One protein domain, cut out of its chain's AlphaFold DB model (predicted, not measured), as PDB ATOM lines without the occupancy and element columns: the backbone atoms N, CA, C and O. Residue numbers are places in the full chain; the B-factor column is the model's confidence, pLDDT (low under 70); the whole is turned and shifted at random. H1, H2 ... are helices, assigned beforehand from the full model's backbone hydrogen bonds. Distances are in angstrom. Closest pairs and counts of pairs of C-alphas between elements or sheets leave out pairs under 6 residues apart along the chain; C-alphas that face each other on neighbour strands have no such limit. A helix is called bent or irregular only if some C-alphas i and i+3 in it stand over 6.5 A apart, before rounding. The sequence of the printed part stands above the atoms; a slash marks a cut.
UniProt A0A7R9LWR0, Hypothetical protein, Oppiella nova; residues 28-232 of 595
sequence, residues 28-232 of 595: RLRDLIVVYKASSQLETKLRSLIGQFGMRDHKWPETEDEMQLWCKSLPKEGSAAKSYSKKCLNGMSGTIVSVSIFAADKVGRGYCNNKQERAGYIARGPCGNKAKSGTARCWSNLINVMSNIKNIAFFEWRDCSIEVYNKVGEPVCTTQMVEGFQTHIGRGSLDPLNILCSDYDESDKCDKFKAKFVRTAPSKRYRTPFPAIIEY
ATOM      1  N   ARG A  28     127.178 104.450  74.940       48.53
ATOM      2  CA  ARG A  28     126.935 105.901  74.828       48.53
ATOM      3  C   ARG A  28     127.123 106.570  76.193       48.53
ATOM      4  O   ARG A  28     126.942 105.961  77.239       48.53
ATOM      5  N   LEU A  29     127.401 107.875  76.216       43.38
ATOM      6  CA  LEU A  29     127.475 108.653  77.466       43.38
ATOM      7  C   LEU A  29     126.175 108.564  78.295       43.38
ATOM      8  O   LEU A  29     126.209 108.557  79.524       43.38
ATOM      9  N   ARG A  30     125.025 108.445  77.614       46.56
ATOM     10  CA  ARG A  30     123.727 108.158  78.241       46.56
ATOM     11  C   ARG A  30     123.743 106.795  78.943       46.56
ATOM     12  O   ARG A  30     123.267 106.714  80.068       46.56
ATOM     13  N   ASP A  31     124.358 105.785  78.339       46.12
ATOM     14  CA  ASP A  31     124.490 104.443  78.911       46.12
ATOM     15  C   ASP A  31     125.442 104.441  80.105       46.12
ATOM     16  O   ASP A  31     125.218 103.708  81.050       46.12
ATOM     17  N   LEU A  32     126.435 105.331  80.148       46.81
ATOM     18  CA  LEU A  32     127.295 105.531  81.319       46.81
ATOM     19  C   LEU A  32     126.594 106.204  82.498       46.81
ATOM     20  O   LEU A  32     126.805 105.804  83.637       46.81
ATOM     21  N   ILE A  33     125.746 107.207  82.248       53.19
ATOM     22  CA  ILE A  33     124.875 107.766  83.295       53.19
ATOM     23  C   ILE A  33     123.902 106.688  83.779       53.19
ATOM     24  O   ILE A  33     123.636 106.599  84.975       53.19
ATOM     25  N   VAL A  34     123.385 105.864  82.862       50.84
ATOM     26  CA  VAL A  34     122.546 104.711  83.197       50.84
ATOM     27  C   VAL A  34     123.339 103.689  84.006       50.84
ATOM     28  O   VAL A  34     122.832 103.270  85.030       50.84
ATOM     29  N   VAL A  35     124.581 103.359  83.651       46.84
ATOM     30  CA  VAL A  35     125.453 102.428  84.387       46.84
ATOM     31  C   VAL A  35     125.828 102.992  85.752       46.84
ATOM     32  O   VAL A  35     125.767 102.255  86.723       46.84
ATOM     33  N   TYR A  36     126.138 104.286  85.872       51.88
ATOM     34  CA  TYR A  36     126.414 104.932  87.158       51.88
ATOM     35  C   TYR A  36     125.177 104.930  88.059       51.88
ATOM     36  O   TYR A  36     125.242 104.487  89.203       51.88
ATOM     37  N   LYS A  37     124.019 105.353  87.532       55.94
ATOM     38  CA  LYS A  37     122.747 105.281  88.264       55.94
ATOM     39  C   LYS A  37     122.399 103.843  88.621       55.94
ATOM     40  O   LYS A  37     121.957 103.599  89.732       55.94
ATOM     41  N   ALA A  38     122.607 102.901  87.713       50.53
ATOM     42  CA  ALA A  38     122.290 101.501  87.925       50.53
ATOM     43  C   ALA A  38     123.285 100.834  88.888       50.53
ATOM     44  O   ALA A  38     122.873  99.961  89.636       50.53
ATOM     45  N   SER A  39     124.542 101.288  88.941       52.16
ATOM     46  CA  SER A  39     125.576 100.844  89.885       52.16
ATOM     47  C   SER A  39     125.304 101.371  91.286       52.16
ATOM     48  O   SER A  39     125.276 100.588  92.223       52.16
ATOM     49  N   SER A  40     125.029 102.670  91.428       59.72
ATOM     50  CA  SER A  40     124.601 103.259  92.702       59.72
ATOM     51  C   SER A  40     123.299 102.614  93.185       59.72
ATOM     52  O   SER A  40     123.180 102.253  94.349       59.72
ATOM     53  N   GLN A  41     122.349 102.362  92.279       62.72
ATOM     54  CA  GLN A  41     121.141 101.615  92.613       62.72
ATOM     55  C   GLN A  41     121.434 100.161  92.974       62.72
ATOM     56  O   GLN A  41     120.783  99.658  93.878       62.72
ATOM     57  N   LEU A  42     122.353  99.474  92.289       60.06
ATOM     58  CA  LEU A  42     122.733  98.106  92.635       60.06
ATOM     59  C   LEU A  42     123.361  98.083  94.024       60.06
ATOM     60  O   LEU A  42     123.003  97.225  94.811       60.06
ATOM     61  N   GLU A  43     124.254  99.014  94.330       63.75
ATOM     62  CA  GLU A  43     124.883  99.137  95.637       63.75
ATOM     63  C   GLU A  43     123.835  99.369  96.727       63.75
ATOM     64  O   GLU A  43     123.775  98.600  97.679       63.75
ATOM     65  N   THR A  44     122.945 100.355  96.565       65.81
ATOM     66  CA  THR A  44     121.843 100.583  97.510       65.81
ATOM     67  C   THR A  44     120.963  99.341  97.663       65.81
ATOM     68  O   THR A  44     120.592  99.010  98.782       65.81
ATOM     69  N   LYS A  45     120.682  98.618  96.568       68.00
ATOM     70  CA  LYS A  45     119.821  97.421  96.558       68.00
ATOM     71  C   LYS A  45     120.489  96.181  97.146       68.00
ATOM     72  O   LYS A  45     119.853  95.433  97.867       68.00
ATOM     73  N   LEU A  46     121.765  95.936  96.856       62.34
ATOM     74  CA  LEU A  46     122.542  94.858  97.477       62.34
ATOM     75  C   LEU A  46     122.682  95.121  98.969       62.34
ATOM     76  O   LEU A  46     122.520  94.209  99.769       62.34
ATOM     77  N   ARG A  47     122.937  96.373  99.349       65.81
ATOM     78  CA  ARG A  47     123.046  96.759 100.753       65.81
ATOM     79  C   ARG A  47     121.703  96.688 101.491       65.81
ATOM     80  O   ARG A  47     121.693  96.377 102.679       65.81
ATOM     81  N   SER A  48     120.578  96.969 100.832       65.06
ATOM     82  CA  SER A  48     119.247  96.808 101.434       65.06
ATOM     83  C   SER A  48     118.844  95.331 101.553       65.06
ATOM     84  O   SER A  48     118.256  94.950 102.564       65.06
ATOM     85  N   LEU A  49     119.250  94.497 100.584       58.44
ATOM     86  CA  LEU A  49     119.054  93.042 100.566       58.44
ATOM     87  C   LEU A  49     119.896  92.308 101.619       58.44
ATOM     88  O   LEU A  49     119.372  91.453 102.321       58.44
ATOM     89  N   ILE A  50     121.189  92.631 101.738       60.34
ATOM     90  CA  ILE A  50     122.133  91.965 102.664       60.34
ATOM     91  C   ILE A  50     121.916  92.435 104.117       60.34
ATOM     92  O   ILE A  50     122.633  92.038 105.024       60.34
ATOM     93  N   GLY A  51     120.888  93.249 104.368       55.94
ATOM     94  CA  GLY A  51     120.518  93.633 105.720       55.94
ATOM     95  C   GLY A  51     121.400  94.750 106.248       55.94
ATOM     96  O   GLY A  51     122.083  94.587 107.241       55.94
ATOM     97  N   GLN A  52     121.370  95.916 105.599       61.28
ATOM     98  CA  GLN A  52     121.651  97.219 106.219       61.28
ATOM     99  C   GLN A  52     123.019  97.424 106.893       61.28
ATOM    100  O   GLN A  52     123.261  98.488 107.473       61.28
ATOM    101  N   PHE A  53     123.933  96.457 106.804       61.19
ATOM    102  CA  PHE A  53     125.233  96.526 107.447       61.19
ATOM    103  C   PHE A  53     125.992  97.719 106.894       61.19
ATOM    104  O   PHE A  53     126.318  97.815 105.711       61.19
ATOM    105  N   GLY A  54     126.217  98.683 107.777       56.22
ATOM    106  CA  GLY A  54     126.988  99.863 107.466       56.22
ATOM    107  C   GLY A  54     126.321 100.948 106.625       56.22
ATOM    108  O   GLY A  54     126.976 101.932 106.275       56.22
ATOM    109  N   MET A  55     125.030 100.830 106.318       63.25
ATOM    110  CA  MET A  55     124.306 101.883 105.606       63.25
ATOM    111  C   MET A  55     123.728 102.896 106.567       63.25
ATOM    112  O   MET A  55     122.698 102.623 107.160       63.25
ATOM    113  N   ARG A  56     124.310 104.098 106.658       66.25
ATOM    114  CA  ARG A  56     123.808 105.188 107.523       66.25
ATOM    115  C   ARG A  56     122.311 105.480 107.353       66.25
ATOM    116  O   ARG A  56     121.658 105.803 108.339       66.25
ATOM    117  N   ASP A  57     121.754 105.242 106.171       76.50
ATOM    118  CA  ASP A  57     120.383 105.646 105.843       76.50
ATOM    119  C   ASP A  57     119.336 104.526 105.978       76.50
ATOM    120  O   ASP A  57     118.150 104.807 105.892       76.50
ATOM    121  N   HIS A  58     119.729 103.263 106.200       78.50
ATOM    122  CA  HIS A  58     118.767 102.153 106.345       78.50
ATOM    123  C   HIS A  58     118.699 101.684 107.793       78.50
ATOM    124  O   HIS A  58     119.726 101.376 108.391       78.50
ATOM    125  N   LYS A  59     117.506 101.750 108.383       88.81
ATOM    126  CA  LYS A  59     117.250 101.438 109.791       88.81
ATOM    127  C   LYS A  59     116.675 100.030 109.909       88.81
ATOM    128  O   LYS A  59     115.785  99.671 109.133       88.81
ATOM    129  N   TRP A  60     117.186  99.247 110.855       91.62
ATOM    130  CA  TRP A  60     116.712  97.898 111.111       91.62
ATOM    131  C   TRP A  60     115.278  98.022 111.606       91.62
ATOM    132  O   TRP A  60     115.044  98.894 112.447       91.62
ATOM    133  N   PRO A  61     114.343  97.203 111.101       94.88
ATOM    134  CA  PRO A  61     112.978  97.210 111.593       94.88
ATOM    135  C   PRO A  61     112.944  97.011 113.107       94.88
ATOM    136  O   PRO A  61     113.465  96.024 113.616       94.88
ATOM    137  N   GLU A  62     112.342  97.958 113.812       96.25
ATOM    138  CA  GLU A  62     112.069  97.908 115.253       96.25
ATOM    139  C   GLU A  62     110.584  97.667 115.532       96.25
ATOM    140  O   GLU A  62     110.198  97.386 116.664       96.25
ATOM    141  N   THR A  63     109.748  97.742 114.496       97.56
ATOM    142  CA  THR A  63     108.312  97.479 114.574       97.56
ATOM    143  C   THR A  63     107.864  96.532 113.466       97.56
ATOM    144  O   THR A  63     108.531  96.363 112.440       97.56
ATOM    145  N   GLU A  64     106.698  95.919 113.661       97.38
ATOM    146  CA  GLU A  64     106.074  95.061 112.652       97.38
ATOM    147  C   GLU A  64     105.758  95.838 111.362       97.38
ATOM    148  O   GLU A  64     105.959  95.317 110.267       97.38
ATOM    149  N   ASP A  65     105.354  97.105 111.469       97.56
ATOM    150  CA  ASP A  65     105.080  97.955 110.306       97.56
ATOM    151  C   ASP A  65     106.354  98.258 109.507       97.56
ATOM    152  O   ASP A  65     106.370  98.128 108.278       97.56
ATOM    153  N   GLU A  66     107.456  98.599 110.190       95.69
ATOM    154  CA  GLU A  66     108.767  98.774 109.552       95.69
ATOM    155  C   GLU A  66     109.218  97.468 108.869       95.69
ATOM    156  O   GLU A  66     109.750  97.492 107.754       95.69
ATOM    157  N   MET A  67     108.948  96.316 109.493       95.44
ATOM    158  CA  MET A  67     109.297  95.003 108.952       95.44
ATOM    159  C   MET A  67     108.472  94.664 107.710       95.44
ATOM    160  O   MET A  67     109.018  94.194 106.713       95.44
ATOM    161  N   GLN A  68     107.172  94.953 107.712       95.88
ATOM    162  CA  GLN A  68     106.318  94.769 106.540       95.88
ATOM    163  C   GLN A  68     106.743  95.661 105.373       95.88
ATOM    164  O   GLN A  68     106.719  95.214 104.222       95.88
ATOM    165  N   LEU A  69     107.142  96.908 105.643       94.12
ATOM    166  CA  LEU A  69     107.673  97.809 104.619       94.12
ATOM    167  C   LEU A  69     108.970  97.266 104.013       94.12
ATOM    168  O   LEU A  69     109.099  97.233 102.788       94.12
ATOM    169  N   TRP A  70     109.887  96.778 104.850       92.31
ATOM    170  CA  TRP A  70     111.118  96.137 104.391       92.31
ATOM    171  C   TRP A  70     110.833  94.868 103.571       92.31
ATOM    172  O   TRP A  70     111.315  94.722 102.448       92.31
ATOM    173  N   CYS A  71     109.948  93.991 104.047       94.19
ATOM    174  CA  CYS A  71     109.549  92.786 103.319       94.19
ATOM    175  C   CYS A  71     108.903  93.085 101.959       94.19
ATOM    176  O   CYS A  71     109.109  92.343 100.998       94.19
ATOM    177  N   LYS A  72     108.149  94.187 101.842       94.56
ATOM    178  CA  LYS A  72     107.589  94.650 100.563       94.56
ATOM    179  C   LYS A  72     108.663  95.187  99.609       94.56
ATOM    180  O   LYS A  72     108.468  95.118  98.394       94.56
ATOM    181  N   SER A  73     109.780  95.720 100.114       89.50
ATOM    182  CA  SER A  73     110.855  96.262  99.271       89.50
ATOM    183  C   SER A  73     111.791  95.176  98.727       89.50
ATOM    184  O   SER A  73     112.223  95.281  97.572       89.50
ATOM    185  N   LEU A  74     112.016  94.095  99.485       87.62
ATOM    186  CA  LEU A  74     112.943  93.012  99.128       87.62
ATOM    187  C   LEU A  74     112.745  92.441  97.706       87.62
ATOM    188  O   LEU A  74     113.721  92.416  96.951       87.62
ATOM    189  N   PRO A  75     111.534  92.040  97.248       90.06
ATOM    190  CA  PRO A  75     111.369  91.484  95.900       90.06
ATOM    191  C   PRO A  75     111.723  92.480  94.792       90.06
ATOM    192  O   PRO A  75     112.292  92.108  93.760       90.06
ATOM    193  N   LYS A  76     111.405  93.763  95.002       89.50
ATOM    194  CA  LYS A  76     111.675  94.843  94.046       89.50
ATOM    195  C   LYS A  76     113.173  95.125  93.952       89.50
ATOM    196  O   LYS A  76     113.708  95.292  92.853       89.50
ATOM    197  N   GLU A  77     113.851  95.156  95.092       85.69
ATOM    198  CA  GLU A  77     115.294  95.368  95.182       85.69
ATOM    199  C   GLU A  77     116.060  94.177  94.604       85.69
ATOM    200  O   GLU A  77     116.914  94.371  93.736       85.69
ATOM    201  N   GLY A  78     115.667  92.952  94.971       85.69
ATOM    202  CA  GLY A  78     116.204  91.700  94.437       85.69
ATOM    203  C   GLY A  78     116.061  91.601  92.922       85.69
ATOM    204  O   GLY A  78     117.032  91.321  92.220       85.69
ATOM    205  N   SER A  79     114.875  91.901  92.386       87.62
ATOM    206  CA  SER A  79     114.627  91.877  90.936       87.62
ATOM    207  C   SER A  79     115.489  92.890  90.193       87.62
ATOM    208  O   SER A  79     116.056  92.585  89.141       87.62
ATOM    209  N   ALA A  80     115.638  94.096  90.738       81.94
ATOM    210  CA  ALA A  80     116.451  95.108  90.091       81.94
ATOM    211  C   ALA A  80     117.959  94.834  90.212       81.94
ATOM    212  O   ALA A  80     118.690  95.115  89.262       81.94
ATOM    213  N   ALA A  81     118.415  94.236  91.314       79.50
ATOM    214  CA  ALA A  81     119.790  93.774  91.450       79.50
ATOM    215  C   ALA A  81     120.094  92.632  90.459       79.50
ATOM    216  O   ALA A  81     121.106  92.676  89.761       79.50
ATOM    217  N   LYS A  82     119.174  91.664  90.303       84.94
ATOM    218  CA  LYS A  82     119.274  90.586  89.297       84.94
ATOM    219  C   LYS A  82     119.304  91.154  87.877       84.94
ATOM    220  O   LYS A  82     120.121  90.731  87.065       84.94
ATOM    221  N   SER A  83     118.449  92.137  87.583       85.12
ATOM    222  CA  SER A  83     118.416  92.812  86.279       85.12
ATOM    223  C   SER A  83     119.738  93.509  85.966       85.12
ATOM    224  O   SER A  83     120.249  93.368  84.857       85.12
ATOM    225  N   TYR A  84     120.323  94.211  86.943       80.75
ATOM    226  CA  TYR A  84     121.651  94.798  86.782       80.75
ATOM    227  C   TYR A  84     122.705  93.722  86.541       80.75
ATOM    228  O   TYR A  84     123.473  93.840  85.595       80.75
ATOM    229  N   SER A  85     122.722  92.670  87.365       81.31
ATOM    230  CA  SER A  85     123.678  91.570  87.230       81.31
ATOM    231  C   SER A  85     123.657  90.998  85.813       81.31
ATOM    232  O   SER A  85     124.685  90.977  85.151       81.31
ATOM    233  N   LYS A  86     122.467  90.669  85.290       84.19
ATOM    234  CA  LYS A  86     122.295  90.138  83.929       84.19
ATOM    235  C   LYS A  86     122.694  91.124  82.821       84.19
ATOM    236  O   LYS A  86     123.190  90.697  81.787       84.19
ATOM    237  N   LYS A  87     122.424  92.424  82.989       83.81
ATOM    238  CA  LYS A  87     122.615  93.433  81.924       83.81
ATOM    239  C   LYS A  87     124.003  94.059  81.903       83.81
ATOM    240  O   LYS A  87     124.445  94.520  80.855       83.81
ATOM    241  N   CYS A  88     124.636  94.171  83.063       78.12
ATOM    242  CA  CYS A  88     125.839  94.976  83.247       78.12
ATOM    243  C   CYS A  88     127.060  94.140  83.629       78.12
ATOM    244  O   CYS A  88     128.179  94.633  83.484       78.12
ATOM    245  N   LEU A  89     126.869  92.913  84.123       78.06
ATOM    246  CA  LEU A  89     127.949  92.048  84.580       78.06
ATOM    247  C   LEU A  89     127.995  90.771  83.743       78.06
ATOM    248  O   LEU A  89     126.979  90.127  83.503       78.06
ATOM    249  N   ASN A  90     129.198  90.376  83.333       80.25
ATOM    250  CA  ASN A  90     129.405  89.217  82.470       80.25
ATOM    251  C   ASN A  90     130.347  88.217  83.151       80.25
ATOM    252  O   ASN A  90     131.260  88.601  83.886       80.25
ATOM    253  N   GLY A  91     130.170  86.928  82.861       82.44
ATOM    254  CA  GLY A  91     131.017  85.862  83.399       82.44
ATOM    255  C   GLY A  91     130.951  85.764  84.926       82.44
ATOM    256  O   GLY A  91     129.895  85.940  85.529       82.44
ATOM    257  N   MET A  92     132.100  85.502  85.555       70.94
ATOM    258  CA  MET A  92     132.196  85.207  86.991       70.94
ATOM    259  C   MET A  92     131.647  86.328  87.887       70.94
ATOM    260  O   MET A  92     131.096  86.066  88.951       70.94
ATOM    261  N   SER A  93     131.771  87.585  87.465       69.50
ATOM    262  CA  SER A  93     131.319  88.716  88.268       69.50
ATOM    263  C   SER A  93     129.788  88.803  88.338       69.50
ATOM    264  O   SER A  93     129.236  89.042  89.411       69.50
ATOM    265  N   GLY A  94     129.099  88.504  87.230       75.69
ATOM    266  CA  GLY A  94     127.645  88.344  87.203       75.69
ATOM    267  C   GLY A  94     127.185  87.124  88.000       75.69
ATOM    268  O   GLY A  94     126.198  87.208  88.731       75.69
ATOM    269  N   THR A  95     127.922  86.009  87.946       76.31
ATOM    270  CA  THR A  95     127.634  84.828  88.779       76.31
ATOM    271  C   THR A  95     127.696  85.172  90.264       76.31
ATOM    272  O   THR A  95     126.737  84.915  90.985       76.31
ATOM    273  N   ILE A  96     128.772  85.816  90.719       72.81
ATOM    274  CA  ILE A  96     128.969  86.124  92.141       72.81
ATOM    275  C   ILE A  96     127.923  87.115  92.654       72.81
ATOM    276  O   ILE A  96     127.347  86.898  93.721       72.81
ATOM    277  N   VAL A  97     127.615  88.167  91.890       75.69
ATOM    278  CA  VAL A  97     126.547  89.101  92.268       75.69
ATOM    279  C   VAL A  97     125.194  88.394  92.302       75.69
ATOM    280  O   VAL A  97     124.437  88.586  93.246       75.69
ATOM    281  N   SER A  98     124.898  87.519  91.339       80.25
ATOM    282  CA  SER A  98     123.640  86.759  91.326       80.25
ATOM    283  C   SER A  98     123.515  85.810  92.519       80.25
ATOM    284  O   SER A  98     122.448  85.748  93.127       80.25
ATOM    285  N   VAL A  99     124.600  85.124  92.888       80.44
ATOM    286  CA  VAL A  99     124.662  84.242  94.064       80.44
ATOM    287  C   VAL A  99     124.511  85.047  95.359       80.44
ATOM    288  O   VAL A  99     123.737  84.659  96.229       80.44
ATOM    289  N   SER A 100     125.143  86.220  95.449       78.19
ATOM    290  CA  SER A 100     124.998  87.129  96.598       78.19
ATOM    291  C   SER A 100     123.562  87.643  96.740       78.19
ATOM    292  O   SER A 100     123.004  87.646  97.833       78.19
ATOM    293  N   ILE A 101     122.923  88.029  95.627       83.19
ATOM    294  CA  ILE A 101     121.516  88.454  95.624       83.19
ATOM    295  C   ILE A 101     120.601  87.296  96.020       83.19
ATOM    296  O   ILE A 101     119.640  87.509  96.751       83.19
ATOM    297  N   PHE A 102     120.870  86.083  95.534       84.44
ATOM    298  CA  PHE A 102     120.089  84.902  95.891       84.44
ATOM    299  C   PHE A 102     120.179  84.593  97.388       84.44
ATOM    300  O   PHE A 102     119.144  84.383  98.013       84.44
ATOM    301  N   ALA A 103     121.380  84.618  97.968       82.06
ATOM    302  CA  ALA A 103     121.571  84.412  99.400       82.06
ATOM    303  C   ALA A 103     120.829  85.468 100.228       82.06
ATOM    304  O   ALA A 103     120.065  85.126 101.128       82.06
ATOM    305  N   ALA A 104     120.973  86.742  99.863       82.75
ATOM    306  CA  ALA A 104     120.291  87.833 100.542       82.75
ATOM    307  C   ALA A 104     118.753  87.734 100.431       82.75
ATOM    308  O   ALA A 104     118.048  87.908 101.420       82.75
ATOM    309  N   ASP A 105     118.227  87.377  99.253       86.38
ATOM    310  CA  ASP A 105     116.793  87.128  99.023       86.38
ATOM    311  C   ASP A 105     116.299  85.928  99.852       86.38
ATOM    312  O   ASP A 105     115.251  86.007 100.488       86.38
ATOM    313  N   LYS A 106     117.072  84.834  99.920       89.19
ATOM    314  CA  LYS A 106     116.752  83.647 100.732       89.19
ATOM    315  C   LYS A 106     116.671  83.996 102.220       89.19
ATOM    316  O   LYS A 106     115.692  83.645 102.874       89.19
ATOM    317  N   VAL A 107     117.667  84.715 102.731       88.62
ATOM    318  CA  VAL A 107     117.728  85.155 104.131       88.62
ATOM    319  C   VAL A 107     116.594  86.125 104.450       88.62
ATOM    320  O   VAL A 107     115.866  85.916 105.419       88.62
ATOM    321  N   GLY A 108     116.384  87.137 103.607       90.00
ATOM    322  CA  GLY A 108     115.308  88.107 103.791       90.00
ATOM    323  C   GLY A 108     113.923  87.464 103.782       90.00
ATOM    324  O   GLY A 108     113.106  87.739 104.659       90.00
ATOM    325  N   ARG A 109     113.673  86.525 102.858       91.06
ATOM    326  CA  ARG A 109     112.423  85.752 102.824       91.06
ATOM    327  C   ARG A 109     112.227  84.875 104.053       91.06
ATOM    328  O   ARG A 109     111.080  84.718 104.457       91.06
ATOM    329  N   GLY A 110     113.293  84.335 104.647       92.69
ATOM    330  CA  GLY A 110     113.217  83.603 105.916       92.69
ATOM    331  C   GLY A 110     112.544  84.448 106.997       92.69
ATOM    332  O   GLY A 110     111.461  84.103 107.476       92.69
ATOM    333  N   TYR A 111     113.081  85.646 107.241       92.88
ATOM    334  CA  TYR A 111     112.499  86.591 108.200       92.88
ATOM    335  C   TYR A 111     111.124  87.117 107.785       92.88
ATOM    336  O   TYR A 111     110.278  87.388 108.635       92.88
ATOM    337  N   CYS A 112     110.866  87.275 106.488       94.75
ATOM    338  CA  CYS A 112     109.575  87.761 106.014       94.75
ATOM    339  C   CYS A 112     108.474  86.702 106.042       94.75
ATOM    340  O   CYS A 112     107.315  87.076 106.167       94.75
ATOM    341  N   ASN A 113     108.779  85.411 105.958       95.81
ATOM    342  CA  ASN A 113     107.757  84.363 105.894       95.81
ATOM    343  C   ASN A 113     107.559  83.647 107.234       95.81
ATOM    344  O   ASN A 113     106.453  83.192 107.523       95.81
ATOM    345  N   ASN A 114     108.592  83.572 108.077       96.44
ATOM    346  CA  ASN A 114     108.521  82.915 109.377       96.44
ATOM    347  C   ASN A 114     108.248  83.938 110.494       96.44
ATOM    348  O   ASN A 114     109.094  84.775 110.795       96.44
ATOM    349  N   LYS A 115     107.079  83.845 111.150       95.31
ATOM    350  CA  LYS A 115     106.674  84.761 112.236       95.31
ATOM    351  C   LYS A 115     107.656  84.779 113.416       95.31
ATOM    352  O   LYS A 115     107.878  85.840 113.993       95.31
ATOM    353  N   GLN A 116     108.250  83.639 113.767       94.81
ATOM    354  CA  GLN A 116     109.204  83.546 114.875       94.81
ATOM    355  C   GLN A 116     110.544  84.192 114.506       94.81
ATOM    356  O   GLN A 116     111.074  84.995 115.274       94.81
ATOM    357  N   GLU A 117     111.071  83.902 113.310       93.44
ATOM    358  CA  GLU A 117     112.292  84.565 112.833       93.44
ATOM    359  C   GLU A 117     112.068  86.074 112.661       93.44
ATOM    360  O   GLU A 117     112.954  86.857 113.009       93.44
ATOM    361  N   ARG A 118     110.877  86.485 112.199       94.88
ATOM    362  CA  ARG A 118     110.455  87.889 112.094       94.88
ATOM    363  C   ARG A 118     110.514  88.600 113.441       94.88
ATOM    364  O   ARG A 118     111.167  89.634 113.543       94.88
ATOM    365  N   ALA A 119     109.885  88.034 114.471       95.94
ATOM    366  CA  ALA A 119     109.885  88.608 115.814       95.94
ATOM    367  C   ALA A 119     111.313  88.741 116.364       95.94
ATOM    368  O   ALA A 119     111.686  89.795 116.873       95.94
ATOM    369  N   GLY A 120     112.150  87.714 116.174       94.44
ATOM    370  CA  GLY A 120     113.564  87.780 116.545       94.44
ATOM    371  C   GLY A 120     114.352  88.834 115.757       94.44
ATOM    372  O   GLY A 120     115.267  89.450 116.294       94.44
ATOM    373  N   TYR A 121     114.011  89.065 114.487       93.88
ATOM    374  CA  TYR A 121     114.625  90.107 113.661       93.88
ATOM    375  C   TYR A 121     114.258  91.513 114.142       93.88
ATOM    376  O   TYR A 121     115.149  92.343 114.296       93.88
ATOM    377  N   ILE A 122     112.981  91.741 114.462       95.81
ATOM    378  CA  ILE A 122     112.482  93.004 115.023       95.81
ATOM    379  C   ILE A 122     113.118  93.282 116.390       95.81
ATOM    380  O   ILE A 122     113.610  94.381 116.634       95.81
ATOM    381  N   ALA A 123     113.194  92.269 117.260       95.75
ATOM    382  CA  ALA A 123     113.813  92.394 118.580       95.75
ATOM    383  C   ALA A 123     115.300  92.790 118.508       95.75
ATOM    384  O   ALA A 123     115.803  93.483 119.387       95.75
ATOM    385  N   ARG A 124     116.004  92.393 117.440       95.06
ATOM    386  CA  ARG A 124     117.393  92.796 117.172       95.06
ATOM    387  C   ARG A 124     117.517  94.225 116.635       95.06
ATOM    388  O   ARG A 124     118.611  94.788 116.691       95.06
ATOM    389  N   GLY A 125     116.437  94.825 116.137       94.88
ATOM    390  CA  GLY A 125     116.423  96.143 115.498       94.88
ATOM    391  C   GLY A 125     117.150  97.244 116.281       94.88
ATOM    392  O   GLY A 125     118.078  97.842 115.726       94.88
ATOM    393  N   PRO A 126     116.838  97.466 117.573       96.00
ATOM    394  CA  PRO A 126     117.480  98.511 118.377       96.00
ATOM    395  C   PRO A 126     119.002  98.340 118.485       96.00
ATOM    396  O   PRO A 126     119.763  99.294 118.293       96.00
ATOM    397  N   CYS A 127     119.458  97.104 118.711       95.69
ATOM    398  CA  CYS A 127     120.876  96.748 118.723       95.69
ATOM    399  C   CYS A 127     121.540  97.021 117.360       95.69
ATOM    400  O   CYS A 127     122.573  97.691 117.285       95.69
ATOM    401  N   GLY A 128     120.896  96.584 116.270       93.62
ATOM    402  CA  GLY A 128     121.300  96.834 114.880       93.62
ATOM    403  C   GLY A 128     121.515  98.309 114.577       93.62
ATOM    404  O   GLY A 128     122.554  98.709 114.043       93.62
ATOM    405  N   ASN A 129     120.550  99.132 114.975       94.12
ATOM    406  CA  ASN A 129     120.565 100.567 114.740       94.12
ATOM    407  C   ASN A 129     121.623 101.299 115.563       94.12
ATOM    408  O   ASN A 129     122.252 102.225 115.045       94.12
ATOM    409  N   LYS A 130     121.887 100.862 116.797       95.12
ATOM    410  CA  LYS A 130     122.944 101.439 117.640       95.12
ATOM    411  C   LYS A 130     124.350 101.037 117.172       95.12
ATOM    412  O   LYS A 130     125.249 101.876 117.151       95.12
ATOM    413  N   ALA A 131     124.533  99.797 116.711       93.56
ATOM    414  CA  ALA A 131     125.798  99.284 116.167       93.56
ATOM    415  C   ALA A 131     126.150  99.837 114.770       93.56
ATOM    416  O   ALA A 131     127.290  99.752 114.310       93.56
ATOM    417  N   LYS A 132     125.171 100.423 114.079       90.56
ATOM    418  CA  LYS A 132     125.218 100.840 112.673       90.56
ATOM    419  C   LYS A 132     126.426 101.689 112.272       90.56
ATOM    420  O   LYS A 132     127.011 101.474 111.212       90.56
ATOM    421  N   SER A 133     126.815 102.669 113.089       89.88
ATOM    422  CA  SER A 133     127.958 103.544 112.779       89.88
ATOM    423  C   SER A 133     129.291 102.790 112.839       89.88
ATOM    424  O   SER A 133     130.170 103.013 112.003       89.88
ATOM    425  N   GLY A 134     129.431 101.856 113.783       92.00
ATOM    426  CA  GLY A 134     130.607 101.003 113.905       92.00
ATOM    427  C   GLY A 134     130.671  99.952 112.796       92.00
ATOM    428  O   GLY A 134     131.722  99.807 112.172       92.00
ATOM    429  N   THR A 135     129.553  99.295 112.474       90.44
ATOM    430  CA  THR A 135     129.505  98.308 111.382       90.44
ATOM    431  C   THR A 135     129.700  98.969 110.012       90.44
ATOM    432  O   THR A 135     130.286  98.361 109.120       90.44
ATOM    433  N   ALA A 136     129.347 100.254 109.851       86.81
ATOM    434  CA  ALA A 136     129.678 101.056 108.660       86.81
ATOM    435  C   ALA A 136     131.172 101.237 108.433       86.81
ATOM    436  O   ALA A 136     131.638 101.228 107.290       86.81
ATOM    437  N   ARG A 137     131.935 101.372 109.517       90.81
ATOM    438  CA  ARG A 137     133.393 101.416 109.454       90.81
ATOM    439  C   ARG A 137     133.961 100.043 109.110       90.81
ATOM    440  O   ARG A 137     134.817  99.975 108.238       90.81
ATOM    441  N   CYS A 138     133.447  98.964 109.707       89.81
ATOM    442  CA  CYS A 138     133.852  97.604 109.340       89.81
ATOM    443  C   CYS A 138     133.611  97.341 107.851       89.81
ATOM    444  O   CYS A 138     134.505  96.875 107.150       89.81
ATOM    445  N   TRP A 139     132.430  97.701 107.346       83.75
ATOM    446  CA  TRP A 139     132.090  97.574 105.931       83.75
ATOM    447  C   TRP A 139     133.031  98.400 105.044       83.75
ATOM    448  O   TRP A 139     133.600  97.878 104.093       83.75
ATOM    449  N   SER A 140     133.284  99.664 105.396       82.50
ATOM    450  CA  SER A 140     134.269 100.507 104.694       82.50
ATOM    451  C   SER A 140     135.683  99.905 104.692       82.50
ATOM    452  O   SER A 140     136.414 100.055 103.715       82.50
ATOM    453  N   ASN A 141     136.074  99.197 105.752       82.88
ATOM    454  CA  ASN A 141     137.359  98.504 105.807       82.88
ATOM    455  C   ASN A 141     137.387  97.284 104.883       82.88
ATOM    456  O   ASN A 141     138.331  97.160 104.108       82.88
ATOM    457  N   LEU A 142     136.341  96.446 104.893       79.88
ATOM    458  CA  LEU A 142     136.198  95.327 103.950       79.88
ATOM    459  C   LEU A 142     136.377  95.814 102.517       79.88
ATOM    460  O   LEU A 142     137.166  95.281 101.746       79.88
ATOM    461  N   ILE A 143     135.659  96.884 102.201       71.00
ATOM    462  CA  ILE A 143     135.717  97.581 100.931       71.00
ATOM    463  C   ILE A 143     137.158  97.963 100.556       71.00
ATOM    464  O   ILE A 143     137.627  97.645  99.460       71.00
ATOM    465  N   ASN A 144     137.857  98.644 101.465       73.19
ATOM    466  CA  ASN A 144     139.219  99.115 101.235       73.19
ATOM    467  C   ASN A 144     140.210  97.953 101.077       73.19
ATOM    468  O   ASN A 144     141.161  98.062 100.309       73.19
ATOM    469  N   VAL A 145     140.018  96.834 101.779       70.50
ATOM    470  CA  VAL A 145     140.906  95.672 101.646       70.50
ATOM    471  C   VAL A 145     140.617  94.908 100.357       70.50
ATOM    472  O   VAL A 145     141.545  94.566  99.622       70.50
ATOM    473  N   MET A 146     139.342  94.706 100.025       59.03
ATOM    474  CA  MET A 146     138.949  94.031  98.790       59.03
ATOM    475  C   MET A 146     139.431  94.783  97.542       59.03
ATOM    476  O   MET A 146     139.841  94.146  96.571       59.03
ATOM    477  N   SER A 147     139.452  96.122  97.558       59.75
ATOM    478  CA  SER A 147     139.985  96.922  96.442       59.75
ATOM    479  C   SER A 147     141.494  96.747  96.236       59.75
ATOM    480  O   SER A 147     141.994  96.963  95.132       59.75
ATOM    481  N   ASN A 148     142.205  96.250  97.252       62.47
ATOM    482  CA  ASN A 148     143.626  95.920  97.189       62.47
ATOM    483  C   ASN A 148     143.912  94.459  96.766       62.47
ATOM    484  O   ASN A 148     145.078  94.072  96.696       62.47
ATOM    485  N   ILE A 149     142.874  93.671  96.426       53.50
ATOM    486  CA  ILE A 149     142.858  92.354  95.730       53.50
ATOM    487  C   ILE A 149     143.643  91.210  96.412       53.50
ATOM    488  O   ILE A 149     143.481  90.050  96.043       53.50
ATOM    489  N   LYS A 150     144.481  91.480  97.416       49.72
ATOM    490  CA  LYS A 150     145.411  90.474  97.947       49.72
ATOM    491  C   LYS A 150     144.811  89.519  98.974       49.72
ATOM    492  O   LYS A 150     145.298  88.400  99.035       49.72
ATOM    493  N   ASN A 151     143.766  89.903  99.712       54.88
ATOM    494  CA  ASN A 151     143.159  89.058 100.745       54.88
ATOM    495  C   ASN A 151     141.631  89.165 100.748       54.88
ATOM    496  O   ASN A 151     141.066  90.254 100.625       54.88
ATOM    497  N   ILE A 152     140.965  88.024 100.934       60.44
ATOM    498  CA  ILE A 152     139.533  87.964 101.238       60.44
ATOM    499  C   ILE A 152     139.381  88.331 102.721       60.44
ATOM    500  O   ILE A 152     139.408  87.465 103.587       60.44
ATOM    501  N   ALA A 153     139.235  89.625 103.020       73.56
ATOM    502  CA  ALA A 153     139.072  90.159 104.383       73.56
ATOM    503  C   ALA A 153     137.656  89.968 104.956       73.56
ATOM    504  O   ALA A 153     137.171  90.752 105.770       73.56
ATOM    505  N   PHE A 154     136.952  88.934 104.499       75.44
ATOM    506  CA  PHE A 154     135.571  88.686 104.883       75.44
ATOM    507  C   PHE A 154     135.442  88.355 106.379       75.44
ATOM    508  O   PHE A 154     134.583  88.913 107.059       75.44
ATOM    509  N   PHE A 155     136.320  87.500 106.908       80.12
ATOM    510  CA  PHE A 155     136.319  87.180 108.337       80.12
ATOM    511  C   PHE A 155     136.697  88.385 109.189       80.12
ATOM    512  O   PHE A 155     136.018  88.657 110.167       80.12
ATOM    513  N   GLU A 156     137.676  89.182 108.754       85.75
ATOM    514  CA  GLU A 156     138.029  90.437 109.431       85.75
ATOM    515  C   GLU A 156     136.826  91.388 109.509       85.75
ATOM    516  O   GLU A 156     136.586  92.023 110.533       85.75
ATOM    517  N   TRP A 157     136.024  91.466 108.443       87.00
ATOM    518  CA  TRP A 157     134.792  92.247 108.441       87.00
ATOM    519  C   TRP A 157     133.729  91.701 109.394       87.00
ATOM    520  O   TRP A 157     133.109  92.480 110.130       87.00
ATOM    521  N   ARG A 158     133.503  90.385 109.370       87.50
ATOM    522  CA  ARG A 158     132.557  89.705 110.259       87.50
ATOM    523  C   ARG A 158     132.952  89.939 111.714       87.50
ATOM    524  O   ARG A 158     132.127  90.399 112.496       87.50
ATOM    525  N   ASP A 159     134.213  89.690 112.043       89.50
ATOM    526  CA  ASP A 159     134.739  89.772 113.401       89.50
ATOM    527  C   ASP A 159     134.736  91.230 113.890       89.50
ATOM    528  O   ASP A 159     134.261  91.504 114.991       89.50
ATOM    529  N   CYS A 160     135.103  92.194 113.031       93.12
ATOM    530  CA  CYS A 160     134.931  93.626 113.307       93.12
ATOM    531  C   CYS A 160     133.466  93.977 113.603       93.12
ATOM    532  O   CYS A 160     133.174  94.736 114.528       93.12
ATOM    533  N   SER A 161     132.522  93.438 112.827       90.94
ATOM    534  CA  SER A 161     131.098  93.725 113.017       90.94
ATOM    535  C   SER A 161     130.591  93.153 114.342       90.94
ATOM    536  O   SER A 161     129.912  93.864 115.079       90.94
ATOM    537  N   ILE A 162     130.970  91.918 114.682       91.31
ATOM    538  CA  ILE A 162     130.642  91.274 115.964       91.31
ATOM    539  C   ILE A 162     131.236  92.065 117.136       91.31
ATOM    540  O   ILE A 162     130.537  92.330 118.112       91.31
ATOM    541  N   GLU A 163     132.486  92.523 117.029       94.94
ATOM    542  CA  GLU A 163     133.118  93.362 118.052       94.94
ATOM    543  C   GLU A 163     132.342  94.671 118.269       94.94
ATOM    544  O   GLU A 163     132.154  95.109 119.404       94.94
ATOM    545  N   VAL A 164     131.840  95.290 117.195       95.19
ATOM    546  CA  VAL A 164     130.990  96.483 117.301       95.19
ATOM    547  C   VAL A 164     129.686  96.173 118.031       95.19
ATOM    548  O   VAL A 164     129.289  96.964 118.885       95.19
ATOM    549  N   TYR A 165     129.033  95.050 117.729       94.19
ATOM    550  CA  TYR A 165     127.819  94.630 118.433       94.19
ATOM    551  C   TYR A 165     128.080  94.385 119.925       94.19
ATOM    552  O   TYR A 165     127.353  94.915 120.763       94.19
ATOM    553  N   ASN A 166     129.169  93.692 120.263       95.00
ATOM    554  CA  ASN A 166     129.584  93.466 121.650       95.00
ATOM    555  C   ASN A 166     129.870  94.780 122.395       95.00
ATOM    556  O   ASN A 166     129.489  94.929 123.553       95.00
ATOM    557  N   LYS A 167     130.487  95.766 121.729       96.56
ATOM    558  CA  LYS A 167     130.770  97.090 122.313       96.56
ATOM    559  C   LYS A 167     129.523  97.918 122.611       96.56
ATOM    560  O   LYS A 167     129.600  98.822 123.439       96.56
ATOM    561  N   VAL A 168     128.401  97.666 121.936       95.94
ATOM    562  CA  VAL A 168     127.140  98.345 122.268       95.94
ATOM    563  C   VAL A 168     126.637  97.913 123.648       95.94
ATOM    564  O   VAL A 168     126.122  98.764 124.378       95.94
ATOM    565  N   GLY A 169     126.834  96.635 123.990       92.25
ATOM    566  CA  GLY A 169     126.592  96.067 125.312       92.25
ATOM    567  C   GLY A 169     125.129  96.033 125.760       92.25
ATOM    568  O   GLY A 169     124.211  96.535 125.100       92.25
ATOM    569  N   GLU A 170     124.927  95.438 126.931       89.38
ATOM    570  CA  GLU A 170     123.642  95.392 127.626       89.38
ATOM    571  C   GLU A 170     123.217  96.790 128.129       89.38
ATOM    572  O   GLU A 170     124.072  97.631 128.424       89.38
ATOM    573  N   PRO A 171     121.905  97.081 128.231       92.19
ATOM    574  CA  PRO A 171     120.770  96.205 127.915       92.19
ATOM    575  C   PRO A 171     120.358  96.234 126.430       92.19
ATOM    576  O   PRO A 171     119.310  95.711 126.062       92.19
ATOM    577  N   VAL A 172     121.106  96.941 125.571       94.44
ATOM    578  CA  VAL A 172     120.665  97.211 124.189       94.44
ATOM    579  C   VAL A 172     120.995  96.061 123.245       94.44
ATOM    580  O   VAL A 172     120.210  95.776 122.346       94.44
ATOM    581  N   CYS A 173     122.144  95.417 123.431       95.75
ATOM    582  CA  CYS A 173     122.586  94.260 122.665       95.75
ATOM    583  C   CYS A 173     122.860  93.098 123.616       95.75
ATOM    584  O   CYS A 173     123.948  93.018 124.187       95.75
ATOM    585  N   THR A 174     121.889  92.194 123.754       96.19
ATOM    586  CA  THR A 174     122.088  90.967 124.531       96.19
ATOM    587  C   THR A 174     122.974  89.974 123.791       96.19
ATOM    588  O   THR A 174     123.038  90.000 122.558       96.19
ATOM    589  N   THR A 175     123.604  89.039 124.508       95.06
ATOM    590  CA  THR A 175     124.392  87.955 123.887       95.06
ATOM    591  C   THR A 175     123.593  87.222 122.804       95.06
ATOM    592  O   THR A 175     124.070  87.052 121.685       95.06
ATOM    593  N   GLN A 176     122.322  86.904 123.080       94.69
ATOM    594  CA  GLN A 176     121.426  86.249 122.123       94.69
ATOM    595  C   GLN A 176     121.153  87.113 120.876       94.69
ATOM    596  O   GLN A 176     121.022  86.598 119.761       94.69
ATOM    597  N   MET A 177     121.068  88.441 121.028       94.62
ATOM    598  CA  MET A 177     120.934  89.346 119.884       94.62
ATOM    599  C   MET A 177     122.201  89.349 119.030       94.62
ATOM    600  O   MET A 177     122.086  89.273 117.804       94.62
ATOM    601  N   VAL A 178     123.385  89.396 119.652       93.88
ATOM    602  CA  VAL A 178     124.676  89.354 118.945       93.88
ATOM    603  C   VAL A 178     124.850  88.035 118.188       93.88
ATOM    604  O   VAL A 178     125.171  88.060 117.001       93.88
ATOM    605  N   GLU A 179     124.544  86.894 118.809       93.25
ATOM    606  CA  GLU A 179     124.543  85.578 118.144       93.25
ATOM    607  C   GLU A 179     123.557  85.531 116.968       93.25
ATOM    608  O   GLU A 179     123.848  84.995 115.892       93.25
ATOM    609  N   GLY A 180     122.391  86.158 117.133       91.62
ATOM    610  CA  GLY A 180     121.417  86.327 116.063       91.62
ATOM    611  C   GLY A 180     121.947  87.165 114.893       91.62
ATOM    612  O   GLY A 180     121.689  86.819 113.739       91.62
ATOM    613  N   PHE A 181     122.717  88.225 115.161       90.50
ATOM    614  CA  PHE A 181     123.403  89.005 114.123       90.50
ATOM    615  C   PHE A 181     124.515  88.214 113.446       90.50
ATOM    616  O   PHE A 181     124.616  88.250 112.223       90.50
ATOM    617  N   GLN A 182     125.313  87.465 114.205       89.62
ATOM    618  CA  GLN A 182     126.341  86.590 113.651       89.62
ATOM    619  C   GLN A 182     125.727  85.541 112.721       89.62
ATOM    620  O   GLN A 182     126.222  85.338 111.614       89.62
ATOM    621  N   THR A 183     124.604  84.942 113.123       89.94
ATOM    622  CA  THR A 183     123.842  84.004 112.289       89.94
ATOM    623  C   THR A 183     123.308  84.689 111.032       89.94
ATOM    624  O   THR A 183     123.407  84.133 109.940       89.94
ATOM    625  N   HIS A 184     122.767  85.903 111.158       88.19
ATOM    626  CA  HIS A 184     122.268  86.672 110.019       88.19
ATOM    627  C   HIS A 184     123.382  87.008 109.018       88.19
ATOM    628  O   HIS A 184     123.231  86.748 107.824       88.19
ATOM    629  N   ILE A 185     124.508  87.546 109.501       84.88
ATOM    630  CA  ILE A 185     125.692  87.840 108.689       84.88
ATOM    631  C   ILE A 185     126.174  86.551 108.023       84.88
ATOM    632  O   ILE A 185     126.357  86.531 106.808       84.88
ATOM    633  N   GLY A 186     126.301  85.464 108.788       84.25
ATOM    634  CA  GLY A 186     126.686  84.148 108.288       84.25
ATOM    635  C   GLY A 186     125.808  83.690 107.128       84.25
ATOM    636  O   GLY A 186     126.290  83.562 106.007       84.25
ATOM    637  N   ARG A 187     124.499  83.559 107.337       83.38
ATOM    638  CA  ARG A 187     123.577  83.124 106.276       83.38
ATOM    639  C   ARG A 187     123.573  84.076 105.071       83.38
ATOM    640  O   ARG A 187     123.454  83.645 103.930       83.38
ATOM    641  N   GLY A 188     123.697  85.385 105.302       78.81
ATOM    642  CA  GLY A 188     123.651  86.391 104.238       78.81
ATOM    643  C   GLY A 188     124.910  86.451 103.373       78.81
ATOM    644  O   GLY A 188     124.844  86.931 102.241       78.81
ATOM    645  N   SER A 189     126.053  85.984 103.884       73.62
ATOM    646  CA  SER A 189     127.349  86.228 103.240       73.62
ATOM    647  C   SER A 189     128.328  85.047 103.207       73.62
ATOM    648  O   SER A 189     129.099  84.961 102.252       73.62
ATOM    649  N   LEU A 190     128.252  84.094 104.141       69.38
ATOM    650  CA  LEU A 190     128.979  82.816 104.079       69.38
ATOM    651  C   LEU A 190     128.276  81.789 103.193       69.38
ATOM    652  O   LEU A 190     128.953  81.167 102.387       69.38
ATOM    653  N   ASP A 191     126.949  81.652 103.239       74.38
ATOM    654  CA  ASP A 191     126.222  80.731 102.346       74.38
ATOM    655  C   ASP A 191     126.564  80.924 100.854       74.38
ATOM    656  O   ASP A 191     126.827  79.930 100.179       74.38
ATOM    657  N   PRO A 192     126.624  82.152 100.296       68.25
ATOM    658  CA  PRO A 192     127.027  82.327  98.904       68.25
ATOM    659  C   PRO A 192     128.489  81.923  98.654       68.25
ATOM    660  O   PRO A 192     128.788  81.389  97.587       68.25
ATOM    661  N   LEU A 193     129.390  82.117  99.622       67.88
ATOM    662  CA  LEU A 193     130.772  81.633  99.538       67.88
ATOM    663  C   LEU A 193     130.840  80.104  99.623       67.88
ATOM    664  O   LEU A 193     131.541  79.496  98.822       67.88
ATOM    665  N   ASN A 194     130.059  79.482 100.503       71.50
ATOM    666  CA  ASN A 194     129.931  78.030 100.628       71.50
ATOM    667  C   ASN A 194     129.333  77.406  99.365       71.50
ATOM    668  O   ASN A 194     129.813  76.373  98.912       71.50
ATOM    669  N   ILE A 195     128.350  78.056  98.735       70.00
ATOM    670  CA  ILE A 195     127.789  77.632  97.444       70.00
ATOM    671  C   ILE A 195     128.860  77.695  96.349       70.00
ATOM    672  O   ILE A 195     128.987  76.770  95.549       70.00
ATOM    673  N   LEU A 196     129.651  78.771  96.310       65.50
ATOM    674  CA  LEU A 196     130.722  78.930  95.322       65.50
ATOM    675  C   LEU A 196     131.903  77.983  95.572       65.50
ATOM    676  O   LEU A 196     132.555  77.564  94.614       65.50
ATOM    677  N   CYS A 197     132.174  77.649  96.834       65.12
ATOM    678  CA  CYS A 197     133.318  76.844  97.244       65.12
ATOM    679  C   CYS A 197     132.992  75.370  97.526       65.12
ATOM    680  O   CYS A 197     133.933  74.597  97.655       65.12
ATOM    681  N   SER A 198     131.723  74.941  97.534       63.84
ATOM    682  CA  SER A 198     131.312  73.614  98.038       63.84
ATOM    683  C   SER A 198     131.901  73.353  99.434       63.84
ATOM    684  O   SER A 198     132.766  72.493  99.562       63.84
ATOM    685  N   ASP A 199     131.452  74.155 100.407       63.16
ATOM    686  CA  ASP A 199     132.043  74.405 101.737       63.16
ATOM    687  C   ASP A 199     133.333  75.233 101.711       63.16
ATOM    688  O   ASP A 199     134.376  74.821 101.211       63.16
ATOM    689  N   TYR A 200     133.247  76.461 102.230       56.09
ATOM    690  CA  TYR A 200     134.359  77.410 102.258       56.09
ATOM    691  C   TYR A 200     135.443  76.993 103.257       56.09
ATOM    692  O   TYR A 200     136.626  77.183 102.971       56.09
ATOM    693  N   ASP A 201     135.046  76.420 104.394       54.94
ATOM    694  CA  ASP A 201     135.962  76.074 105.486       54.94
ATOM    695  C   ASP A 201     136.753  74.777 105.225       54.94
ATOM    696  O   ASP A 201     137.794  74.571 105.842       54.94
ATOM    697  N   GLU A 202     136.326  73.937 104.271       53.94
ATOM    698  CA  GLU A 202     136.884  72.583 104.092       53.94
ATOM    699  C   GLU A 202     137.418  72.267 102.685       53.94
ATOM    700  O   GLU A 202     137.946  71.176 102.467       53.94
ATOM    701  N   SER A 203     137.312  73.170 101.700       51.12
ATOM    702  CA  SER A 203     137.564  72.777 100.309       51.12
ATOM    703  C   SER A 203     138.840  73.346  99.665       51.12
ATOM    704  O   SER A 203     139.003  74.548  99.431       51.12
ATOM    705  N   ASP A 204     139.669  72.429  99.150       61.47
ATOM    706  CA  ASP A 204     140.681  72.688  98.111       61.47
ATOM    707  C   ASP A 204     140.086  73.404  96.885       61.47
ATOM    708  O   ASP A 204     140.798  74.022  96.084       61.47
ATOM    709  N   LYS A 205     138.764  73.293  96.676       59.53
ATOM    710  CA  LYS A 205     138.057  73.992  95.602       59.53
ATOM    711  C   LYS A 205     138.035  75.494  95.850       59.53
ATOM    712  O   LYS A 205     138.112  76.229  94.870       59.53
ATOM    713  N   CYS A 206     137.993  75.954  97.097       60.94
ATOM    714  CA  CYS A 206     138.044  77.372  97.421       60.94
ATOM    715  C   CYS A 206     139.442  77.946  97.172       60.94
ATOM    716  O   CYS A 206     139.573  79.016  96.584       60.94
ATOM    717  N   ASP A 207     140.500  77.198  97.475       63.00
ATOM    718  CA  ASP A 207     141.859  77.602  97.111       63.00
ATOM    719  C   ASP A 207     142.108  77.512  95.604       63.00
ATOM    720  O   ASP A 207     142.744  78.395  95.032       63.00
ATOM    721  N   LYS A 208     141.511  76.538  94.903       65.25
ATOM    722  CA  LYS A 208     141.469  76.524  93.430       65.25
ATOM    723  C   LYS A 208     140.647  77.681  92.868       65.25
ATOM    724  O   LYS A 208     141.022  78.213  91.829       65.25
ATOM    725  N   PHE A 209     139.568  78.098  93.525       61.16
ATOM    726  CA  PHE A 209     138.764  79.259  93.148       61.16
ATOM    727  C   PHE A 209     139.578  80.541  93.329       61.16
ATOM    728  O   PHE A 209     139.738  81.279  92.358       61.16
ATOM    729  N   LYS A 210     140.200  80.745  94.500       60.88
ATOM    730  CA  LYS A 210     141.155  81.830  94.782       60.88
ATOM    731  C   LYS A 210     142.299  81.827  93.768       60.88
ATOM    732  O   LYS A 210     142.575  82.851  93.156       60.88
ATOM    733  N   ALA A 211     142.925  80.681  93.508       58.62
ATOM    734  CA  ALA A 211     144.053  80.560  92.586       58.62
ATOM    735  C   ALA A 211     143.646  80.778  91.124       58.62
ATOM    736  O   ALA A 211     144.357  81.458  90.389       58.62
ATOM    737  N   LYS A 212     142.501  80.245  90.681       55.91
ATOM    738  CA  LYS A 212     141.950  80.473  89.336       55.91
ATOM    739  C   LYS A 212     141.587  81.938  89.159       55.91
ATOM    740  O   LYS A 212     141.860  82.501  88.106       55.91
ATOM    741  N   PHE A 213     141.048  82.569  90.191       46.78
ATOM    742  CA  PHE A 213     140.714  83.981  90.214       46.78
ATOM    743  C   PHE A 213     141.963  84.881  90.175       46.78
ATOM    744  O   PHE A 213     142.050  85.770  89.332       46.78
ATOM    745  N   VAL A 214     142.981  84.588  90.989       49.09
ATOM    746  CA  VAL A 214     144.278  85.288  90.987       49.09
ATOM    747  C   VAL A 214     145.039  85.064  89.671       49.09
ATOM    748  O   VAL A 214     145.658  85.991  89.164       49.09
ATOM    749  N   ARG A 215     144.969  83.864  89.072       44.53
ATOM    750  CA  ARG A 215     145.628  83.541  87.787       44.53
ATOM    751  C   ARG A 215     144.911  84.109  86.564       44.53
ATOM    752  O   ARG A 215     145.569  84.433  85.581       44.53
ATOM    753  N   THR A 216     143.580  84.192  86.590       39.53
ATOM    754  CA  THR A 216     142.791  84.803  85.501       39.53
ATOM    755  C   THR A 216     142.706  86.320  85.621       39.53
ATOM    756  O   THR A 216     142.267  86.973  84.674       39.53
ATOM    757  N   ALA A 217     143.193  86.899  86.723       37.59
ATOM    758  CA  ALA A 217     143.531  88.309  86.788       37.59
ATOM    759  C   ALA A 217     144.779  88.588  85.922       37.59
ATOM    760  O   ALA A 217     145.864  88.127  86.272       37.59
ATOM    761  N   PRO A 218     144.686  89.292  84.769       33.38
ATOM    762  CA  PRO A 218     145.828  89.517  83.908       33.38
ATOM    763  C   PRO A 218     146.917  90.279  84.664       33.38
ATOM    764  O   PRO A 218     146.679  91.331  85.252       33.38
ATOM    765  N   SER A 219     148.146  89.776  84.568       37.38
ATOM    766  CA  SER A 219     149.366  90.397  85.103       37.38
ATOM    767  C   SER A 219     149.744  91.721  84.417       37.38
ATOM    768  O   SER A 219     150.619  92.451  84.881       37.38
ATOM    769  N   LYS A 220     149.072  92.074  83.317       34.06
ATOM    770  CA  LYS A 220     149.089  93.416  82.723       34.06
ATOM    771  C   LYS A 220     147.853  94.149  83.214       34.06
ATOM    772  O   LYS A 220     146.787  93.565  83.117       34.06
ATOM    773  N   ARG A 221     148.006  95.403  83.667       38.03
ATOM    774  CA  ARG A 221     146.964  96.360  84.119       38.03
ATOM    775  C   ARG A 221     145.776  96.511  83.143       38.03
ATOM    776  O   ARG A 221     145.547  97.573  82.575       38.03
ATOM    777  N   TYR A 222     145.023  95.443  82.964       29.70
ATOM    778  CA  TYR A 222     143.718  95.362  82.356       29.70
ATOM    779  C   TYR A 222     142.798  94.949  83.487       29.70
ATOM    780  O   TYR A 222     142.954  93.881  84.077       29.70
ATOM    781  N   ARG A 223     141.897  95.870  83.821       34.69
ATOM    782  CA  ARG A 223     140.879  95.728  84.853       34.69
ATOM    783  C   ARG A 223     140.100  94.438  84.615       34.69
ATOM    784  O   ARG A 223     139.311  94.353  83.678       34.69
ATOM    785  N   THR A 224     140.339  93.430  85.446       32.72
ATOM    786  CA  THR A 224     139.423  92.300  85.562       32.72
ATOM    787  C   THR A 224     138.110  92.732  86.180       32.72
ATOM    788  O   THR A 224     138.059  93.737  86.883       32.72
ATOM    789  N   PRO A 225     137.035  91.965  85.960       34.25
ATOM    790  CA  PRO A 225     135.692  92.378  86.343       34.25
ATOM    791  C   PRO A 225     135.379  92.240  87.838       34.25
ATOM    792  O   PRO A 225     134.331  92.711  88.260       34.25
ATOM    793  N   PHE A 226     136.250  91.645  88.657       33.31
ATOM    794  CA  PHE A 226     136.078  91.697  90.112       33.31
ATOM    795  C   PHE A 226     136.703  92.955  90.715       33.31
ATOM    796  O   PHE A 226     135.989  93.663  91.415       33.31
ATOM    797  N   PRO A 227     137.943  93.333  90.342       36.16
ATOM    798  CA  PRO A 227     138.414  94.693  90.522       36.16
ATOM    799  C   PRO A 227     137.448  95.685  89.896       36.16
ATOM    800  O   PRO A 227     137.038  96.556  90.599       36.16
ATOM    801  N   ALA A 228     136.896  95.542  88.693       31.58
ATOM    802  CA  ALA A 228     135.984  96.576  88.176       31.58
ATOM    803  C   ALA A 228     134.654  96.739  88.960       31.58
ATOM    804  O   ALA A 228     134.083  97.824  88.932       31.58
ATOM    805  N   ILE A 229     134.165  95.713  89.670       34.72
ATOM    806  CA  ILE A 229     133.003  95.837  90.575       34.72
ATOM    807  C   ILE A 229     133.433  96.366  91.950       34.72
ATOM    808  O   ILE A 229     132.763  97.228  92.504       34.72
ATOM    809  N   ILE A 230     134.577  95.922  92.472       37.22
ATOM    810  CA  ILE A 230     135.128  96.290  93.790       37.22
ATOM    811  C   ILE A 230     135.932  97.608  93.760       37.22
ATOM    812  O   ILE A 230     136.082  98.285  94.757       37.22
ATOM    813  N   GLU A 231     136.425  98.023  92.608       32.28
ATOM    814  CA  GLU A 231     137.106  99.285  92.292       32.28
ATOM    815  C   GLU A 231     136.048 100.337  91.945       32.28
ATOM    816  O   GLU A 231     136.352 101.513  91.984       32.28
ATOM    817  N   TYR A 232     134.793  99.969  91.641       34.38
ATOM    818  CA  TYR A 232     133.763 100.939  91.239       34.38
ATOM    819  C   TYR A 232     132.574 101.056  92.198       34.38
ATOM    820  O   TYR A 232     132.062 102.158  92.365       34.38
TER     821      TYR A 232
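Overview. This is residues 28 to 232 of the 595 residues of the protein "Hypothetical protein" of Oppiella nova (UniProt A0A7R9LWR0). Helix H3 runs through the core: H1 and H2b pack on one side of it, and on another side H6 begins a layer that passes through H5 to H4b, these three nearly side by side. H4a crosses one end of the stack, H7 and H8 are at the other, and residues 28 to 34 stick out. The printed part has 205 residues with eight named helices, H1 to H8 in order, and no named strand: all helix, compact, radius of gyration of the C-alphas 17.4 A, spans 53 by 40 by 28 A.

Along the chain. Find C-alpha 115 at (106.674, 84.761, 112.236), where H4, residues 115 to 146, begins. By its hydrogen bonds it was assigned as one helix, but it is bent: C-alphas 130 and 133 are 7.3 A apart. Its arms H4a, residues 115 to 130, and H4b, residues 133 to 146, stand at 89 degrees, about perpendicular; H4a is irregular, with C-alphas 123 and 126 7.1 A apart. H2, residues 64 to 88, likewise assigned as one helix, is bent, with C-alphas 72 and 75 6.8 A apart, into H2a, residues 64 to 72, and H2b, residues 75 to 88. Look for H1 at residues 29 to 49, 29.1 A; H3 at 92 to 113, 30.9 A; H5 at 154 to 168; H6 at 175 to 197, 30.2 A; H7 at 204 to 216; and H8 at 225 to 230, ending at (135.128, 96.290, 93.790).

Arrangement. H4b and H5 form a hairpin, closest at the C-alphas of Thr 135 and Ser 161, 5.1 A. H5 and H6 form another, at 10 degrees, with C-alphas 165 and 178 6.2 A apart. H6 touches the hub H3 at C-alphas 188 and 104, 5.2 A. H1, H2b and H3 form an up and down bundle, each running against the one before; C-alphas 85 and 94 of H2b and H3 are 5.1 A apart. H4a touches H6 at C-alphas 124 and 177, 5.6 A, and H2a touches H3 at C-alphas 71 and 112, 5.7 A. H7 touches H6 at C-alphas 206 and 197, 4.8 A; H8 and H3 only just touch, with 3 pairs of C-alphas within 8 A, the closest Phe 226 and Ser 93 at 5.9 A. Every O i to N i+4 pair is within hydrogen-bond range except in H4a, 10 of 12, and H6, 16 of 19.

Size, cuts and confidence. The two C-alphas farthest apart, Arg 28 and Pro 171, are 54.3 A apart. The printed part has no cut; the link from H1 to H2 is long. Mean pLDDT of the printed part is 74.8, with 77 residues under 70, among them 28 to 56 and 196 to 232.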